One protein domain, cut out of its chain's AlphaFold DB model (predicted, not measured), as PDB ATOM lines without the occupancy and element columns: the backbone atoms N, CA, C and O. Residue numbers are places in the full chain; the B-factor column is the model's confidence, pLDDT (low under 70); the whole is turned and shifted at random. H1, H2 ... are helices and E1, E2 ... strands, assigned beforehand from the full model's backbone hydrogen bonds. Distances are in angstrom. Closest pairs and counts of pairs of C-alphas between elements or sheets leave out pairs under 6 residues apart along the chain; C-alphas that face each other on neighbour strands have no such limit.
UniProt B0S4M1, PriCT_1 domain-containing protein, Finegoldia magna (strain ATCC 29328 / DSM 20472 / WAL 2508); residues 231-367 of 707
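AT A GLANCE: This is residues 231 to 367 of the 707 residues of the protein "PriCT_1 domain-containing protein" of Finegoldia magna (strain ATCC 29328 / DSM 20472 / WAL 2508) (UniProt B0S4M1). Two lobes stand end to end: a cluster of helices H1, H2 and H4, each packed on the other two, and a lobe of two small sheets. The smaller sheet, E1 E4 E7, lies between the helices and the strongly twisted larger sheet, E3 E2 E5 E6, with short H3 at the junction of the lobes. The printed part has 137 residues with four named helices and seven named strands, in the order H1 H2 H3 E1 E2 E3 E4 E5 E6 E7 H4; both sheets are antiparallel and the class is mixed, helices and strands. It is compact, with a radius of gyration of the C-alphas of 15.6 A, yet elongated, spanning 50 by 32 by 25 A.

IN THESE COORDINATES: Residues 231 to 247 hold no named element. H1, residues 248 to 260, begins at C-alpha 248 (19.076, 14.014, 4.049) and is 17.1 A long. H2 is residues 264 to 270 and H3 residues 274 to 277. E1 is residues 279 to 282, E2 289 to 294, E3 297 to 301, E4 304 to 309, 16.6 A long, E5 315 to 322, 21.7 A long, E6 325 to 328 and E7 336 to 338. H4, residues 351 to 366, is 22.2 A long and ends at C-alpha 366 (7.289, 1.855, -6.751).

HOW THE PARTS SIT: In the larger sheet, E2 and E3 form a hairpin, with N 294 and O 297 2.8 A apart. E2 and E5 pair through N 319 and O 291, 2.8 A, and the hairpin E5 and E6 through N 320 and O 327, 2.8 A. The closest C-alphas of E5 and E7, those of Tyr 315 and Arg 337, are 5.8 A apart. E4 has staggered pairing: residues 304 to 307 pair with E1, N 305 and O 281 at 2.9 A, and residues 307 to 309 with E7, N 308 and O 337 at 2.9 A. H3 and H4 only graze the smaller sheet, E1 E4 E7, H3 with residues 274 to 277 and H4 with residues 351 to 354. H1 touches H3 with residues 248 to 250 alone, closest at the C-alphas of Val 249 and Glu 276, 4.9 A. H1 and H4 touch at a steep tilt of 44 degrees, the same way, with the C-alphas of Val 250 and Ala 358 closest, 5.1 A. H1 and H2 touch at a steep tilt of 55 degrees, opposite ways, with the C-alphas of Ala 253 and Val 264 closest, 5.2 A. H2 and H4 touch at a shallow tilt of 31 degrees, opposite ways, with the C-alphas of Glu 265 and Ile 355 closest, 5.8 A. Every O i to N i+4 pair is within hydrogen-bond range in H1 and H2, and 11 of 12 in H4; H3 is too short for such a pair.

THE WHOLE: The farthest C-alphas, those of Asn 260 and Asn 324, are 51.1 A apart. The printed part has no cut. The link E7 to H4, 12 residues, is long. The mean pLDDT of the printed part is 80.5; residues 232 to 246, 284 to 285, 330 to 331 and 366 to 367 are under 70.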
ATOM      1  N   ILE A 231      11.825  13.684  -4.433       70.44
ATOM      2  CA  ILE A 231      12.936  13.125  -3.626       70.44
ATOM      3  C   ILE A 231      13.869  14.240  -3.117       70.44
ATOM      4  O   ILE A 231      14.402  14.137  -2.020       70.44
ATOM      5  N   LEU A 232      14.023  15.332  -3.876       63.97
ATOM      6  CA  LEU A 232      14.770  16.522  -3.453       63.97
ATOM      7  C   LEU A 232      13.935  17.482  -2.587       63.97
ATOM      8  O   LEU A 232      14.497  18.355  -1.936       63.97
ATOM      9  N   LYS A 233      12.598  17.381  -2.623       57.41
ATOM     10  CA  LYS A 233      11.669  18.338  -1.995       57.41
ATOM     11  C   LYS A 233      11.251  17.986  -0.585       57.41
ATOM     12  O   LYS A 233      10.670  18.849   0.069       57.41
ATOM     13  N   TYR A 234      11.535  16.789  -0.080       53.88
ATOM     14  CA  TYR A 234      11.245  16.443   1.319       53.88
ATOM     15  C   TYR A 234      12.212  17.107   2.315       53.88
ATOM     16  O   TYR A 234      12.518  16.548   3.358       53.88
ATOM     17  N   GLY A 235      12.562  18.354   1.967       47.97
ATOM     18  CA  GLY A 235      13.233  19.401   2.706       47.97
ATOM     19  C   GLY A 235      13.074  20.824   2.097       47.97
ATOM     20  O   GLY A 235      13.899  21.695   2.346       47.97
ATOM     21  N   MET A 236      12.060  21.118   1.255       38.50
ATOM     22  CA  MET A 236      11.889  22.464   0.654       38.50
ATOM     23  C   MET A 236      10.436  22.941   0.503       38.50
ATOM     24  O   MET A 236       9.598  22.276  -0.102       38.50
ATOM     25  N   ASP A 237      10.206  24.197   0.903       37.50
ATOM     26  CA  ASP A 237       9.314  25.118   0.191       37.50
ATOM     27  C   ASP A 237      10.097  25.678  -1.015       37.50
ATOM     28  O   ASP A 237      11.099  26.382  -0.866       37.50
ATOM     29  N   LEU A 238       9.678  25.313  -2.231       39.19
ATOM     30  CA  LEU A 238      10.371  25.635  -3.490       39.19
ATOM     31  C   LEU A 238      10.425  27.133  -3.815       39.19
ATOM     32  O   LEU A 238      11.053  27.517  -4.801       39.19
ATOM     33  N   SER A 239       9.786  27.988  -3.021       37.22
ATOM     34  CA  SER A 239       9.842  29.430  -3.241       37.22
ATOM     35  C   SER A 239      11.179  30.073  -2.830       37.22
ATOM     36  O   SER A 239      11.433  31.200  -3.256       37.22
ATOM     37  N   LYS A 240      12.052  29.406  -2.040       34.72
ATOM     38  CA  LYS A 240      13.255  30.051  -1.440       34.72
ATOM     39  C   LYS A 240      14.507  29.170  -1.244       34.72
ATOM     40  O   LYS A 240      15.331  29.438  -0.371       34.72
ATOM     41  N   ALA A 241      14.691  28.117  -2.028       30.84
ATOM     42  CA  ALA A 241      15.790  27.178  -1.818       30.84
ATOM     43  C   ALA A 241      17.118  27.602  -2.466       30.84
ATOM     44  O   ALA A 241      17.230  27.583  -3.692       30.84
ATOM     45  N   LYS A 242      18.150  27.905  -1.660       32.59
ATOM     46  CA  LYS A 242      19.541  27.878  -2.155       32.59
ATOM     47  C   LYS A 242      20.682  27.662  -1.146       32.59
ATOM     48  O   LYS A 242      21.818  27.777  -1.582       32.59
ATOM     49  N   ILE A 243      20.456  27.374   0.148       33.72
ATOM     50  CA  ILE A 243      21.586  27.355   1.116       33.72
ATOM     51  C   ILE A 243      21.666  26.126   2.057       33.72
ATOM     52  O   ILE A 243      22.749  25.872   2.564       33.72
ATOM     53  N   TYR A 244      20.630  25.292   2.244       38.84
ATOM     54  CA  TYR A 244      20.720  24.141   3.172       38.84
ATOM     55  C   TYR A 244      20.108  22.847   2.612       38.84
ATOM     56  O   TYR A 244      19.046  22.888   1.988       38.84
ATOM     57  N   GLU A 245      20.800  21.727   2.842       49.41
ATOM     58  CA  GLU A 245      20.335  20.350   2.624       49.41
ATOM     59  C   GLU A 245      19.468  19.947   3.834       49.41
ATOM     60  O   GLU A 245      19.892  20.090   4.978       49.41
ATOM     61  N   ASP A 246      18.213  19.564   3.599       64.62
ATOM     62  CA  ASP A 246      17.184  19.329   4.624       64.62
ATOM     63  C   ASP A 246      16.727  17.860   4.538       64.62
ATOM     64  O   ASP A 246      16.446  17.364   3.443       64.62
ATOM     65  N   CYS A 247      16.677  17.182   5.691       76.00
ATOM     66  CA  CYS A 247      16.200  15.808   5.873       76.00
ATOM     67  C   CYS A 247      16.924  14.772   4.988       76.00
ATOM     68  O   CYS A 247      16.309  13.884   4.382       76.00
ATOM     69  N   ASP A 248      18.254  14.874   4.906       85.00
ATOM     70  CA  ASP A 248      19.076  14.014   4.049       85.00
ATOM     71  C   ASP A 248      18.946  12.525   4.383       85.00
ATOM     72  O   ASP A 248      19.031  11.695   3.473       85.00
ATOM     73  N   VAL A 249      18.662  12.173   5.641       89.19
ATOM     74  CA  VAL A 249      18.470  10.778   6.055       89.19
ATOM     75  C   VAL A 249      17.362  10.099   5.243       89.19
ATOM     76  O   VAL A 249      17.526   8.963   4.800       89.19
ATOM     77  N   VAL A 250      16.260  10.808   4.968       87.12
ATOM     78  CA  VAL A 250      15.125  10.296   4.187       87.12
ATOM     79  C   VAL A 250      15.504  10.178   2.720       87.12
ATOM     80  O   VAL A 250      15.251   9.146   2.098       87.12
ATOM     81  N   LYS A 251      16.139  11.212   2.164       85.81
ATOM     82  CA  LYS A 251      16.609  11.221   0.774       85.81
ATOM     83  C   LYS A 251      17.568  10.058   0.513       85.81
ATOM     84  O   LYS A 251      17.354   9.305  -0.436       85.81
ATOM     85  N   LYS A 252      18.588   9.886   1.356       89.06
ATOM     86  CA  LYS A 252      19.589   8.816   1.236       89.06
ATOM     87  C   LYS A 252      18.958   7.437   1.425       89.06
ATOM     88  O   LYS A 252      19.184   6.569   0.586       89.06
ATOM     89  N   ALA A 253      18.085   7.266   2.423       89.94
ATOM     90  CA  ALA A 253      17.360   6.012   2.632       89.94
ATOM     91  C   ALA A 253      16.505   5.622   1.415       89.94
ATOM     92  O   ALA A 253      16.535   4.471   0.985       89.94
ATOM     93  N   VAL A 254      15.770   6.571   0.819       86.94
ATOM     94  CA  VAL A 254      14.961   6.322  -0.388       86.94
ATOM     95  C   VAL A 254      15.842   5.950  -1.581       86.94
ATOM     96  O   VAL A 254      15.519   5.006  -2.299       86.94
ATOM     97  N   ILE A 255      16.953   6.660  -1.802       87.75
ATOM     98  CA  ILE A 255      17.879   6.369  -2.907       87.75
ATOM     99  C   ILE A 255      18.484   4.971  -2.751       87.75
ATOM    100  O   ILE A 255      18.430   4.191  -3.700       87.75
ATOM    101  N   ASN A 256      19.007   4.633  -1.568       87.19
ATOM    102  CA  ASN A 256      19.582   3.312  -1.304       87.19
ATOM    103  C   ASN A 256      18.537   2.206  -1.417       87.19
ATOM    104  O   ASN A 256      18.813   1.156  -1.991       87.19
ATOM    105  N   HIS A 257      17.315   2.445  -0.946       86.00
ATOM    106  CA  HIS A 257      16.230   1.489  -1.112       86.00
ATOM    107  C   HIS A 257      15.918   1.228  -2.590       86.00
ATOM    108  O   HIS A 257      15.870   0.079  -3.015       86.00
ATOM    109  N   LEU A 258      15.766   2.279  -3.402       81.19
ATOM    110  CA  LEU A 258      15.453   2.129  -4.826       81.19
ATOM    111  C   LEU A 258      16.620   1.506  -5.610       81.19
ATOM    112  O   LEU A 258      16.411   0.632  -6.449       81.19
ATOM    113  N   ILE A 259      17.856   1.929  -5.344       83.69
ATOM    114  CA  ILE A 259      19.026   1.512  -6.124       83.69
ATOM    115  C   ILE A 259      19.605   0.184  -5.631       83.69
ATOM    116  O   ILE A 259      19.870  -0.693  -6.454       83.69
ATOM    117  N   ASN A 260      19.797   0.014  -4.326       80.06
ATOM    118  CA  ASN A 260      20.487  -1.141  -3.743       80.06
ATOM    119  C   ASN A 260      19.526  -2.184  -3.159       80.06
ATOM    120  O   ASN A 260      19.978  -3.252  -2.755       80.06
ATOM    121  N   ASN A 261      18.216  -1.906  -3.130       77.62
ATOM    122  CA  ASN A 261      17.217  -2.753  -2.473       77.62
ATOM    123  C   ASN A 261      17.483  -2.933  -0.961       77.62
ATOM    124  O   ASN A 261      17.170  -3.972  -0.380       77.62
ATOM    125  N   GLU A 262      18.085  -1.923  -0.328       83.12
ATOM    126  CA  GLU A 262      18.337  -1.879   1.118       83.12
ATOM    127  C   GLU A 262      17.065  -1.511   1.902       83.12
ATOM    128  O   GLU A 262      16.156  -0.857   1.384       83.12
ATOM    129  N   SER A 263      16.981  -1.915   3.173       85.25
ATOM    130  CA  SER A 263      15.862  -1.530   4.042       85.25
ATOM    131  C   SER A 263      15.975  -0.061   4.450       85.25
ATOM    132  O   SER A 263      16.981   0.374   5.011       85.25
ATOM    133  N   VAL A 264      14.891   0.688   4.222       88.62
ATOM    134  CA  VAL A 264      14.732   2.062   4.719       88.62
ATOM    135  C   VAL A 264      14.848   2.097   6.245       88.62
ATOM    136  O   VAL A 264      15.468   2.998   6.803       88.62
ATOM    137  N   GLU A 265      14.257   1.118   6.926       91.69
ATOM    138  CA  GLU A 265      14.265   0.998   8.381       91.69
ATOM    139  C   GLU A 265      15.673   0.797   8.922       91.69
ATOM    140  O   GLU A 265      16.069   1.520   9.833       91.69
ATOM    141  N   SER A 266      16.430  -0.147   8.356       90.94
ATOM    142  CA  SER A 266      17.820  -0.387   8.755       90.94
ATOM    143  C   SER A 266      18.663   0.871   8.573       90.94
ATOM    144  O   SER A 266      19.271   1.331   9.536       90.94
ATOM    145  N   TYR A 267      18.599   1.504   7.395       93.44
ATOM    146  CA  TYR A 267      19.387   2.702   7.092       93.44
ATOM    147  C   TYR A 267      19.145   3.840   8.101       93.44
ATOM    148  O   TYR A 267      20.080   4.452   8.617       93.44
ATOM    149  N   ILE A 268      17.879   4.129   8.413       94.75
ATOM    150  CA  ILE A 268      17.521   5.233   9.316       94.75
ATOM    151  C   ILE A 268      17.835   4.879  10.780       94.75
ATOM    152  O   ILE A 268      18.288   5.735  11.550       94.75
ATOM    153  N   ASN A 269      17.632   3.624  11.186       95.25
ATOM    154  CA  ASN A 269      17.942   3.181  12.545       95.25
ATOM    155  C   ASN A 269      19.447   3.173  12.830       95.25
ATOM    156  O   ASN A 269      19.836   3.557  13.933       95.25
ATOM    157  N   GLU A 270      20.274   2.836  11.844       95.50
ATOM    158  CA  GLU A 270      21.739   2.835  11.947       95.50
ATOM    159  C   GLU A 270      22.356   4.243  11.846       95.50
ATOM    160  O   GLU A 270      23.479   4.461  12.303       95.50
ATOM    161  N   CYS A 271      21.626   5.226  11.303       92.88
ATOM    162  CA  CYS A 271      22.094   6.608  11.230       92.88
ATOM    163  C   CYS A 271      22.169   7.256  12.626       92.88
ATOM    164  O   CYS A 271      21.149   7.433  13.302       92.88
ATOM    165  N   ASN A 272      23.382   7.643  13.031       89.44
ATOM    166  CA  ASN A 272      23.667   8.288  14.318       89.44
ATOM    167  C   ASN A 272      24.021   9.781  14.192       89.44
ATOM    168  O   ASN A 272      24.169  10.454  15.210       89.44
ATOM    169  N   ASP A 273      24.158  10.315  12.972       89.56
ATOM    170  CA  ASP A 273      24.387  11.748  12.774       89.56
ATOM    171  C   ASP A 273      23.055  12.503  12.813       89.56
ATOM    172  O   ASP A 273      22.254  12.455  11.879       89.56
ATOM    173  N   LEU A 274      22.830  13.238  13.901       88.31
ATOM    174  CA  LEU A 274      21.623  14.036  14.107       88.31
ATOM    175  C   LEU A 274      21.392  15.068  12.991       88.31
ATOM    176  O   LEU A 274      20.242  15.411  12.707       88.31
ATOM    177  N   LYS A 275      22.454  15.561  12.337       87.00
ATOM    178  CA  LYS A 275      22.341  16.566  11.267       87.00
ATOM    179  C   LYS A 275      21.537  16.055  10.078       87.00
ATOM    180  O   LYS A 275      20.801  16.828   9.473       87.00
ATOM    181  N   GLU A 276      21.618  14.757   9.801       87.44
ATOM    182  CA  GLU A 276      20.911  14.088   8.704       87.44
ATOM    183  C   GLU A 276      19.379  14.119   8.887       87.44
ATOM    184  O   GLU A 276      18.629  14.011   7.918       87.44
ATOM    185  N   PHE A 277      18.901  14.292  10.125       88.88
ATOM    186  CA  PHE A 277      17.478  14.325  10.480       88.88
ATOM    187  C   PHE A 277      16.884  15.743  10.497       88.88
ATOM    188  O   PHE A 277      15.670  15.899  10.667       88.88
ATOM    189  N   LEU A 278      17.712  16.785  10.360       86.88
ATOM    190  CA  LEU A 278      17.270  18.168  10.514       86.88
ATOM    191  C   LEU A 278      16.373  18.612   9.365       86.88
ATOM    192  O   LEU A 278      16.728  18.500   8.196       86.88
ATOM    193  N   ILE A 279      15.251  19.218   9.743       83.44
ATOM    194  CA  ILE A 279      14.301  19.849   8.841       83.44
ATOM    195  C   ILE A 279      14.444  21.368   8.934       83.44
ATOM    196  O   ILE A 279      14.319  21.933  10.020       83.44
ATOM    197  N   TYR A 280      14.690  22.048   7.815       80.50
ATOM    198  CA  TYR A 280      14.919  23.490   7.757       80.50
ATOM    199  C   TYR A 280      13.673  24.225   7.268       80.50
ATOM    200  O   TYR A 280      13.086  23.903   6.232       80.50
ATOM    201  N   ARG A 281      13.251  25.262   7.989       78.50
ATOM    202  CA  ARG A 281      12.098  26.078   7.588       78.50
ATOM    203  C   ARG A 281      12.414  27.554   7.734       78.50
ATOM    204  O   ARG A 281      12.782  28.012   8.809       78.50
ATOM    205  N   ASN A 282      12.221  28.291   6.640       80.12
ATOM    206  CA  ASN A 282      12.221  29.749   6.639       80.12
ATOM    207  C   ASN A 282      10.779  30.242   6.490       80.12
ATOM    208  O   ASN A 282      10.162  30.087   5.437       80.12
ATOM    209  N   ILE A 283      10.247  30.818   7.559       75.00
ATOM    210  CA  ILE A 283       8.851  31.245   7.683       75.00
ATOM    211  C   ILE A 283       8.621  32.615   7.007       75.00
ATOM    212  O   ILE A 283       7.493  32.933   6.625       75.00
ATOM    213  N   GLY A 284       9.705  33.349   6.721       67.44
ATOM    214  CA  GLY A 284       9.711  34.620   5.998       67.44
ATOM    215  C   GLY A 284       9.398  35.835   6.876       67.44
ATOM    216  O   GLY A 284       8.561  35.772   7.764       67.44
ATOM    217  N   GLU A 285      10.038  36.961   6.565       65.88
ATOM    218  CA  GLU A 285       9.995  38.217   7.343       65.88
ATOM    219  C   GLU A 285       8.662  38.982   7.254       65.88
ATOM    220  O   GLU A 285       8.491  40.024   7.866       65.88
ATOM    221  N   SER A 286       7.689  38.493   6.479       77.56
ATOM    222  CA  SER A 286       6.372  39.133   6.339       77.56
ATOM    223  C   SER A 286       5.433  38.908   7.536       77.56
ATOM    224  O   SER A 286       4.255  39.281   7.449       77.56
ATOM    225  N   PHE A 287       5.924  38.212   8.561       81.81
ATOM    226  CA  PHE A 287       5.263  37.855   9.815       81.81
ATOM    227  C   PHE A 287       5.991  38.554  10.965       81.81
ATOM    228  O   PHE A 287       7.180  38.833  10.846       81.81
ATOM    229  N   ASP A 288       5.285  38.815  12.057       84.75
ATOM    230  CA  ASP A 288       5.816  39.580  13.187       84.75
ATOM    231  C   ASP A 288       6.590  38.678  14.159       84.75
ATOM    232  O   ASP A 288       7.602  39.090  14.719       84.75
ATOM    233  N   GLU A 289       6.148  37.426  14.328       89.31
ATOM    234  CA  GLU A 289       6.751  36.484  15.275       89.31
ATOM    235  C   GLU A 289       6.571  35.018  14.846       89.31
ATOM    236  O   GLU A 289       5.635  34.671  14.115       89.31
ATOM    237  N   VAL A 290       7.452  34.141  15.334       89.12
ATOM    238  CA  VAL A 290       7.301  32.681  15.284       89.12
ATOM    239  C   VAL A 290       7.289  32.151  16.710       89.12
ATOM    240  O   VAL A 290       8.249  32.351  17.443       89.12
ATOM    241  N   VAL A 291       6.231  31.445  17.101       91.50
ATOM    242  CA  VAL A 291       6.040  30.983  18.482       91.50
ATOM    243  C   VAL A 291       5.712  29.499  18.561       91.50
ATOM    244  O   VAL A 291       5.101  28.921  17.660       91.50
ATOM    245  N   GLN A 292       6.085  28.881  19.675       93.25
ATOM    246  CA  GLN A 292       5.747  27.502  20.001       93.25
ATOM    247  C   GLN A 292       5.429  27.370  21.491       93.25
ATOM    248  O   GLN A 292       6.199  27.823  22.335       93.25
ATOM    249  N   ALA A 293       4.334  26.689  21.816       89.50
ATOM    250  CA  ALA A 293       4.060  26.272  23.186       89.50
ATOM    251  C   ALA A 293       4.836  24.982  23.501       89.50
ATOM    252  O   ALA A 293       4.582  23.942  22.887       89.50
ATOM    253  N   ILE A 294       5.760  25.026  24.457       89.69
ATOM    254  CA  ILE A 294       6.474  23.852  24.970       89.69
ATOM    255  C   ILE A 294       5.988  23.585  26.398       89.69
ATOM    256  O   ILE A 294       6.322  24.311  27.337       89.69
ATOM    257  N   GLY A 295       5.143  22.563  26.564       89.12
ATOM    258  CA  GLY A 295       4.395  22.352  27.806       89.12
ATOM    259  C   GLY A 295       3.491  23.551  28.117       89.12
ATOM    260  O   GLY A 295       2.611  23.877  27.327       89.12
ATOM    261  N   ASN A 296       3.739  24.220  29.248       86.31
ATOM    262  CA  ASN A 296       2.973  25.394  29.692       86.31
ATOM    263  C   ASN A 296       3.654  26.736  29.359       86.31
ATOM    264  O   ASN A 296       3.201  27.780  29.825       86.31
ATOM    265  N   ILE A 297       4.760  26.721  28.606       90.50
ATOM    266  CA  ILE A 297       5.575  27.910  28.323       90.50
ATOM    267  C   ILE A 297       5.507  28.225  26.830       90.50
ATOM    268  O   ILE A 297       5.723  27.347  25.999       90.50
ATOM    269  N   ASN A 298       5.256  29.488  26.486       88.75
ATOM    270  CA  ASN A 298       5.367  29.971  25.111       88.75
ATOM    271  C   ASN A 298       6.788  30.467  24.848       88.75
ATOM    272  O   ASN A 298       7.313  31.281  25.606       88.75
ATOM    273  N   ILE A 299       7.397  29.975  23.773       91.19
ATOM    274  CA  ILE A 299       8.756  30.317  23.357       91.19
ATOM    275  C   ILE A 299       8.700  30.963  21.977       91.19
ATOM    276  O   ILE A 299       8.044  30.445  21.071       91.19
ATOM    277  N   SER A 300       9.403  32.084  21.838       90.00
ATOM    278  CA  SER A 300       9.620  32.777  20.569       90.00
ATOM    279  C   SER A 300      10.864  32.232  19.868       90.00
ATOM    280  O   SER A 300      11.871  31.933  20.516       90.00
ATOM    281  N   HIS A 301      10.795  32.097  18.548       89.81
ATOM    282  CA  HIS A 301      11.841  31.546  17.692       89.81
ATOM    283  C   HIS A 301      12.205  32.519  16.569       89.81
ATOM    284  O   HIS A 301      11.422  33.379  16.173       89.81
ATOM    285  N   ASN A 302      13.387  32.327  15.983       86.06
ATOM    286  CA  ASN A 302      13.776  33.028  14.761       86.06
ATOM    287  C   ASN A 302      12.876  32.629  13.574       86.06
ATOM    288  O   ASN A 302      12.334  31.528  13.531       86.06
ATOM    289  N   PHE A 303      12.806  33.464  12.530       84.69
ATOM    290  CA  PHE A 303      12.091  33.118  11.288       84.69
ATOM    291  C   PHE A 303      12.709  31.944  10.519       84.69
ATOM    292  O   PHE A 303      12.054  31.354   9.661       84.69
ATOM    293  N   SER A 304      13.969  31.615  10.811       84.06
ATOM    294  CA  SER A 304      14.667  30.444  10.285       84.06
ATOM    295  C   SER A 304      14.899  29.441  11.407       84.06
ATOM    296  O   SER A 304      15.656  29.716  12.338       84.06
ATOM    297  N   ILE A 305      14.252  28.282  11.306       84.12
ATOM    298  CA  ILE A 305      14.272  27.233  12.328       84.12
ATOM    299  C   ILE A 305      14.776  25.908  11.763       84.12
ATOM    300  O   ILE A 305      14.571  25.586  10.590       84.12
ATOM    301  N   ARG A 306      15.423  25.137  12.640       86.44
ATOM    302  CA  ARG A 306      15.820  23.744  12.418       86.44
ATOM    303  C   ARG A 306      14.996  22.869  13.344       86.44
ATOM    304  O   ARG A 306      14.852  23.202  14.518       86.44
ATOM    305  N   ILE A 307      14.435  21.792  12.821       88.31
ATOM    306  CA  ILE A 307      13.415  21.004  13.506       88.31
ATOM    307  C   ILE A 307      13.769  19.522  13.419       88.31
ATOM    308  O   ILE A 307      14.242  19.056  12.385       88.31
ATOM    309  N   LEU A 308      13.486  18.790  14.490       90.38
ATOM    310  CA  LEU A 308      13.486  17.332  14.538       90.38
ATOM    311  C   LEU A 308      12.078  16.831  14.871       90.38
ATOM    312  O   LEU A 308      11.342  17.482  15.616       90.38
ATOM    313  N   ALA A 309      11.698  15.676  14.329       91.19
ATOM    314  CA  ALA A 309      10.505  14.973  14.793       91.19
ATOM    315  C   ALA A 309      10.773  14.383  16.184       91.19
ATOM    316  O   ALA A 309      11.813  13.753  16.387       91.19
ATOM    317  N   SER A 310       9.856  14.579  17.132       93.31
ATOM    318  CA  SER A 310      10.010  14.096  18.507       93.31
ATOM    319  C   SER A 310       8.841  13.211  18.941       93.31
ATOM    320  O   SER A 310       7.683  13.421  18.569       93.31
ATOM    321  N   LYS A 311       9.139  12.219  19.782       94.50
ATOM    322  CA  LYS A 311       8.146  11.405  20.497       94.50
ATOM    323  C   LYS A 311       7.569  12.140  21.714       94.50
ATOM    324  O   LYS A 311       6.521  11.744  22.227       94.50
ATOM    325  N   ASP A 312       8.224  13.207  22.172       93.94
ATOM    326  CA  ASP A 312       7.809  13.994  23.327       93.94
ATOM    327  C   ASP A 312       6.698  14.986  22.956       93.94
ATOM    328  O   ASP A 312       6.894  15.974  22.246       93.94
ATOM    329  N   LYS A 313       5.504  14.737  23.495       91.81
ATOM    330  CA  LYS A 313       4.292  15.524  23.231       91.81
ATOM    331  C   LYS A 313       4.329  16.932  23.826       91.81
ATOM    332  O   LYS A 313       3.416  17.709  23.558       91.81
ATOM    333  N   LYS A 314       5.339  17.283  24.633       92.06
ATOM    334  CA  LYS A 314       5.464  18.650  25.162       92.06
ATOM    335  C   LYS A 314       5.722  19.671  24.056       92.06
ATOM    336  O   LYS A 314       5.365  20.833  24.231       92.06
ATOM    337  N   TYR A 315       6.339  19.262  22.946       91.75
ATOM    338  CA  TYR A 315       6.611  20.129  21.803       91.75
ATOM    339  C   TYR A 315       5.342  20.284  20.960       91.75
ATOM    340  O   TYR A 315       5.074  19.461  20.093       91.75
ATOM    341  N   ASN A 316       4.540  21.328  21.191       89.19
ATOM    342  CA  ASN A 316       3.344  21.559  20.373       89.19
ATOM    343  C   ASN A 316       3.696  22.101  18.979       89.19
ATOM    344  O   ASN A 316       4.852  22.351  18.637       89.19
ATOM    345  N   ASN A 317       2.667  22.318  18.165       89.25
ATOM    346  CA  ASN A 317       2.786  22.956  16.863       89.25
ATOM    347  C   ASN A 317       3.421  24.358  16.928       89.25
ATOM    348  O   ASN A 317       3.258  25.092  17.905       89.25
ATOM    349  N   ILE A 318       4.100  24.735  15.843       88.75
ATOM    350  CA  ILE A 318       4.720  26.054  15.669       88.75
ATOM    351  C   ILE A 318       3.764  26.957  14.888       88.75
ATOM    352  O   ILE A 318       3.216  26.555  13.856       88.75
ATOM    353  N   TYR A 319       3.594  28.190  15.355       89.62
ATOM    354  CA  TYR A 319       2.725  29.196  14.757       89.62
ATOM    355  C   TYR A 319       3.535  30.406  14.303       89.62
ATOM    356  O   TYR A 319       4.521  30.781  14.929       89.62
ATOM    357  N   LYS A 320       3.093  31.032  13.214       89.00
ATOM    358  CA  LYS A 320       3.564  32.338  12.755       89.00
ATOM    359  C   LYS A 320       2.478  33.378  12.998       89.00
ATOM    360  O   LYS A 320       1.310  33.129  12.681       89.00
ATOM    361  N   ILE A 321       2.863  34.512  13.563       88.94
ATOM    362  CA  ILE A 321       1.954  35.575  13.987       88.94
ATOM    363  C   ILE A 321       2.018  36.723  12.982       88.94
ATOM    364  O   ILE A 321       3.099  37.108  12.536       88.94
ATOM    365  N   LYS A 322       0.854  37.255  12.602       87.44
ATOM    366  CA  LYS A 322       0.740  38.527  11.879       87.44
ATOM    367  C   LYS A 322      -0.414  39.346  12.447       87.44
ATOM    368  O   LYS A 322      -1.578  38.957  12.296       87.44
ATOM    369  N   GLY A 323      -0.106  40.458  13.104       85.69
ATOM    370  CA  GLY A 323      -1.057  41.187  13.941       85.69
ATOM    371  C   GLY A 323      -1.703  40.245  14.963       85.69
ATOM    372  O   GLY A 323      -1.013  39.532  15.679       85.69
ATOM    373  N   ASN A 324      -3.037  40.168  14.971       82.56
ATOM    374  CA  ASN A 324      -3.789  39.289  15.880       82.56
ATOM    375  C   ASN A 324      -4.053  37.877  15.315       82.56
ATOM    376  O   ASN A 324      -4.872  37.138  15.860       82.56
ATOM    377  N   THR A 325      -3.422  37.510  14.194       83.19
ATOM    378  CA  THR A 325      -3.685  36.233  13.515       83.19
ATOM    379  C   THR A 325      -2.565  35.237  13.772       83.19
ATOM    380  O   THR A 325      -1.420  35.485  13.395       83.19
ATOM    381  N   ASN A 326      -2.922  34.071  14.314       85.50
ATOM    382  CA  ASN A 326      -2.017  32.933  14.457       85.50
ATOM    383  C   ASN A 326      -2.243  31.948  13.313       85.50
ATOM    384  O   ASN A 326      -3.337  31.407  13.151       85.50
ATOM    385  N   VAL A 327      -1.197  31.683  12.535       85.00
ATOM    386  CA  VAL A 327      -1.239  30.732  11.420       85.00
ATOM    387  C   VAL A 327      -0.305  29.572  11.726       85.00
ATOM    388  O   VAL A 327       0.857  29.774  12.063       85.00
ATOM    389  N   LEU A 328      -0.795  28.341  11.596       82.44
ATOM    390  CA  LEU A 328       0.036  27.149  11.739       82.44
ATOM    391  C   LEU A 328       1.146  27.140  10.674       82.44
ATOM    392  O   LEU A 328       0.898  27.408   9.492       82.44
ATOM    393  N   VAL A 329       2.375  26.813  11.072       76.25
ATOM    394  CA  VAL A 329       3.440  26.511  10.114       76.25
ATOM    395  C   VAL A 329       3.163  25.124   9.530       76.25
ATOM    396  O   VAL A 329       3.263  24.109  10.214       76.25
ATOM    397  N   ASN A 330       2.761  25.090   8.262       68.12
ATOM    398  CA  ASN A 330       2.412  23.851   7.569       68.12
ATOM    399  C   ASN A 330       3.646  22.971   7.301       68.12
ATOM    400  O   ASN A 330       4.781  23.449   7.268       68.12
ATOM    401  N   SER A 331       3.403  21.687   7.018       69.75
ATOM    402  CA  SER A 331       4.430  20.732   6.566       69.75
ATOM    403  C   SER A 331       5.567  20.499   7.576       69.75
ATOM    404  O   SER A 331       6.729  20.324   7.188       69.75
ATOM    405  N   LEU A 332       5.221  20.507   8.868       76.69
ATOM    406  CA  LEU A 332       6.095  20.132   9.979       76.69
ATOM    407  C   LEU A 332       5.824  18.692  10.451       76.69
ATOM    408  O   LEU A 332       4.705  18.200  10.275       76.69
ATOM    409  N   PRO A 333       6.826  18.009  11.038       80.44
ATOM    410  CA  PRO A 333       6.617  16.725  11.702       80.44
ATOM    411  C   PRO A 333       5.693  16.854  12.928       80.44
ATOM    412  O   PRO A 333       5.534  17.958  13.459       80.44
ATOM    413  N   PRO A 334       5.102  15.741  13.408       78.69
ATOM    414  CA  PRO A 334       4.457  15.718  14.713       78.69
ATOM    415  C   PRO A 334       5.478  16.056  15.805       78.69
ATOM    416  O   PRO A 334       6.652  15.704  15.705       78.69
ATOM    417  N   ASN A 335       5.002  16.761  16.826       91.19
ATOM    418  CA  ASN A 335       5.792  17.302  17.927       91.19
ATOM    419  C   ASN A 335       7.137  17.919  17.476       91.19
ATOM    420  O   ASN A 335       8.208  17.387  17.776       91.19
ATOM    421  N   PRO A 336       7.110  19.012  16.694       90.38
ATOM    422  CA  PRO A 336       8.313  19.564  16.080       90.38
ATOM    423  C   PRO A 336       9.253  20.145  17.143       90.38
ATOM    424  O   PRO A 336       9.025  21.240  17.653       90.38
ATOM    425  N   ARG A 337      10.344  19.452  17.469       92.38
ATOM    426  CA  ARG A 337      11.352  19.958  18.407       92.38
ATOM    427  C   ARG A 337      12.309  20.893  17.677       92.38
ATOM    428  O   ARG A 337      13.044  20.457  16.793       92.38
ATOM    429  N   VAL A 338      12.330  22.172  18.054       90.50
ATOM    430  CA  VAL A 338      13.310  23.127  17.513       90.50
ATOM    431  C   VAL A 338      14.703  22.787  18.052       90.50
ATOM    432  O   VAL A 338      14.931  22.758  19.262       90.50
ATOM    433  N   ALA A 339      15.634  22.511  17.145       86.19
ATOM    434  CA  ALA A 339      17.008  22.136  17.450       86.19
ATOM    435  C   ALA A 339      17.915  23.375  17.412       86.19
ATOM    436  O   ALA A 339      18.465  23.733  16.366       86.19
ATOM    437  N   ILE A 340      18.038  24.050  18.559       80.38
ATOM    438  CA  ILE A 340      18.904  25.230  18.714       80.38
ATOM    439  C   ILE A 340      20.366  24.793  18.863       80.38
ATOM    440  O   ILE A 340      21.234  25.323  18.167       80.38
ATOM    441  N   ASN A 341      20.626  23.799  19.718       77.56
ATOM    442  CA  ASN A 341      21.959  23.282  19.990       77.56
ATOM    443  C   ASN A 341      22.031  21.765  19.768       77.56
ATOM    444  O   ASN A 341      21.439  20.985  20.502       77.56
ATOM    445  N   LEU A 342      22.813  21.334  18.777       80.00
ATOM    446  CA  LEU A 342      22.925  19.919  18.403       80.00
ATOM    447  C   LEU A 342      23.662  19.050  19.438       80.00
ATOM    448  O   LEU A 342      23.735  17.841  19.244       80.00
ATOM    449  N   THR A 343      24.208  19.638  20.508       81.50
ATOM    450  CA  THR A 343      24.792  18.888  21.634       81.50
ATOM    451  C   THR A 343      23.789  18.582  22.748       81.50
ATOM    452  O   THR A 343      24.181  17.996  23.754       81.50
ATOM    453  N   ASP A 344      22.534  19.023  22.627       82.62
ATOM    454  CA  ASP A 344      21.491  18.721  23.608       82.62
ATOM    455  C   ASP A 344      21.123  17.221  23.592       82.62
ATOM    456  O   ASP A 344      21.459  16.485  22.664       82.62
ATOM    457  N   ASP A 345      20.398  16.751  24.614       84.62
ATOM    458  CA  ASP A 345      19.861  15.385  24.626       84.62
ATOM    459  C   ASP A 345      18.679  15.259  23.649       84.62
ATOM    460  O   ASP A 345      17.648  15.906  23.847       84.62
ATOM    461  N   TYR A 346      18.822  14.410  22.627       87.50
ATOM    462  CA  TYR A 346      17.809  14.096  21.609       87.50
ATOM    463  C   TYR A 346      17.352  12.625  21.637       87.50
ATOM    464  O   TYR A 346      16.978  12.065  20.606       87.50
ATOM    465  N   ASN A 347      17.343  11.988  22.812       89.50
ATOM    466  CA  ASN A 347      16.808  10.631  23.009       89.50
ATOM    467  C   ASN A 347      15.324  10.477  22.606       89.50
ATOM    468  O   ASN A 347      14.834   9.366  22.412       89.50
ATOM    469  N   ASP A 348      14.601  11.588  22.477       92.19
ATOM    470  CA  ASP A 348      13.209  11.663  22.037       92.19
ATOM    471  C   ASP A 348      13.034  11.672  20.508       92.19
ATOM    472  O   ASP A 348      11.895  11.760  20.049       92.19
ATOM    473  N   LEU A 349      14.111  11.587  19.716       93.75
ATOM    474  CA  LEU A 349      14.050  11.589  18.250       93.75
ATOM    475  C   LEU A 349      13.083  10.519  17.719       93.75
ATOM    476  O   LEU A 349      13.252   9.314  17.928       93.75
ATOM    477  N   ASP A 350      12.083  10.955  16.957       93.94
ATOM    478  CA  ASP A 350      11.100  10.066  16.352       93.94
ATOM    479  C   ASP A 350      11.595   9.507  15.012       93.94
ATOM    480  O   ASP A 350      11.181   9.951  13.940       93.94
ATOM    481  N   LYS A 351      12.488   8.509  15.057       94.06
ATOM    482  CA  LYS A 351      12.962   7.811  13.845       94.06
ATOM    483  C   LYS A 351      11.820   7.179  13.033       94.06
ATOM    484  O   LYS A 351      11.922   7.114  11.807       94.06
ATOM    485  N   ASP A 352      10.716   6.785  13.675       92.31
ATOM    486  CA  ASP A 352       9.567   6.164  13.004       92.31
ATOM    487  C   ASP A 352       8.884   7.139  12.036       92.31
ATOM    488  O   ASP A 352       8.453   6.738  10.950       92.31
ATOM    489  N   TYR A 353       8.837   8.435  12.364       88.06
ATOM    490  CA  TYR A 353       8.367   9.475  11.443       88.06
ATOM    491  C   TYR A 353       9.163   9.476  10.131       88.06
ATOM    492  O   TYR A 353       8.576   9.414   9.047       88.06
ATOM    493  N   TYR A 354      10.496   9.504  10.222       88.44
ATOM    494  CA  TYR A 354      11.381   9.540   9.054       88.44
ATOM    495  C   TYR A 354      11.297   8.242   8.246       88.44
ATOM    496  O   TYR A 354      11.240   8.294   7.018       88.44
ATOM    497  N   ILE A 355      11.199   7.089   8.917       87.00
ATOM    498  CA  ILE A 355      10.968   5.785   8.278       87.00
ATOM    499  C   ILE A 355       9.665   5.787   7.481       87.00
ATOM    500  O   ILE A 355       9.656   5.427   6.303       87.00
ATOM    501  N   ASN A 356       8.561   6.212   8.093       81.56
ATOM    502  CA  ASN A 356       7.260   6.247   7.429       81.56
ATOM    503  C   ASN A 356       7.247   7.233   6.257       81.56
ATOM    504  O   ASN A 356       6.672   6.936   5.205       81.56
ATOM    505  N   LEU A 357       7.914   8.380   6.404       81.19
ATOM    506  CA  LEU A 357       8.075   9.356   5.333       81.19
ATOM    507  C   LEU A 357       8.875   8.771   4.162       81.19
ATOM    508  O   LEU A 357       8.403   8.810   3.026       81.19
ATOM    509  N   ALA A 358      10.033   8.170   4.431       84.38
ATOM    510  CA  ALA A 358      10.871   7.532   3.421       84.38
ATOM    511  C   ALA A 358      10.136   6.388   2.707       84.38
ATOM    512  O   ALA A 358      10.101   6.361   1.478       84.38
ATOM    513  N   LYS A 359       9.448   5.504   3.440       81.31
ATOM    514  CA  LYS A 359       8.604   4.448   2.853       81.31
ATOM    515  C   LYS A 359       7.507   5.006   1.963       81.31
ATOM    516  O   LYS A 359       7.288   4.495   0.868       81.31
ATOM    517  N   LYS A 360       6.817   6.062   2.404       77.06
ATOM    518  CA  LYS A 360       5.778   6.716   1.603       77.06
ATOM    519  C   LYS A 360       6.359   7.227   0.286       77.06
ATOM    520  O   LYS A 360       5.779   6.949  -0.759       77.06
ATOM    521  N   ILE A 361       7.499   7.913   0.328       78.00
ATOM    522  CA  ILE A 361       8.160   8.456  -0.866       78.00
ATOM    523  C   ILE A 361       8.623   7.328  -1.780       78.00
ATOM    524  O   ILE A 361       8.256   7.327  -2.948       78.00
ATOM    525  N   ALA A 362       9.372   6.353  -1.260       80.69
ATOM    526  CA  ALA A 362       9.821   5.189  -2.019       80.69
ATOM    527  C   ALA A 362       8.637   4.484  -2.690       80.69
ATOM    528  O   ALA A 362       8.665   4.241  -3.897       80.69
ATOM    529  N   SER A 363       7.543   4.283  -1.946       71.31
ATOM    530  CA  SER A 363       6.323   3.699  -2.491       71.31
ATOM    531  C   SER A 363       5.771   4.497  -3.659       71.31
ATOM    532  O   SER A 363       5.147   3.894  -4.493       71.31
ATOM    533  N   GLU A 364       5.978   5.807  -3.790       71.69
ATOM    534  CA  GLU A 364       5.467   6.584  -4.930       71.69
ATOM    535  C   GLU A 364       6.252   6.365  -6.229       71.69
ATOM    536  O   GLU A 364       5.695   6.552  -7.306       71.69
ATOM    537  N   TYR A 365       7.507   5.931  -6.133       71.62
ATOM    538  CA  TYR A 365       8.331   5.523  -7.279       71.62
ATOM    539  C   TYR A 365       8.169   4.033  -7.597       71.62
ATOM    540  O   TYR A 365       8.466   3.604  -8.707       71.62
ATOM    541  N   VAL A 366       7.655   3.272  -6.630       59.19
ATOM    542  CA  VAL A 366       7.289   1.855  -6.751       59.19
ATOM    543  C   VAL A 366       5.765   1.674  -6.904       59.19
ATOM    544  O   VAL A 366       5.325   0.558  -7.106       59.19
ATOM    545  N   LYS A 367       4.976   2.768  -6.856       42.16
ATOM    546  CA  LYS A 367       3.509   2.881  -7.091       42.16
ATOM    547  C   LYS A 367       3.176   3.029  -8.565       42.16
ATOM    548  O   LYS A 367       2.019   3.257  -8.927       42.16
TER     549      LYS A 367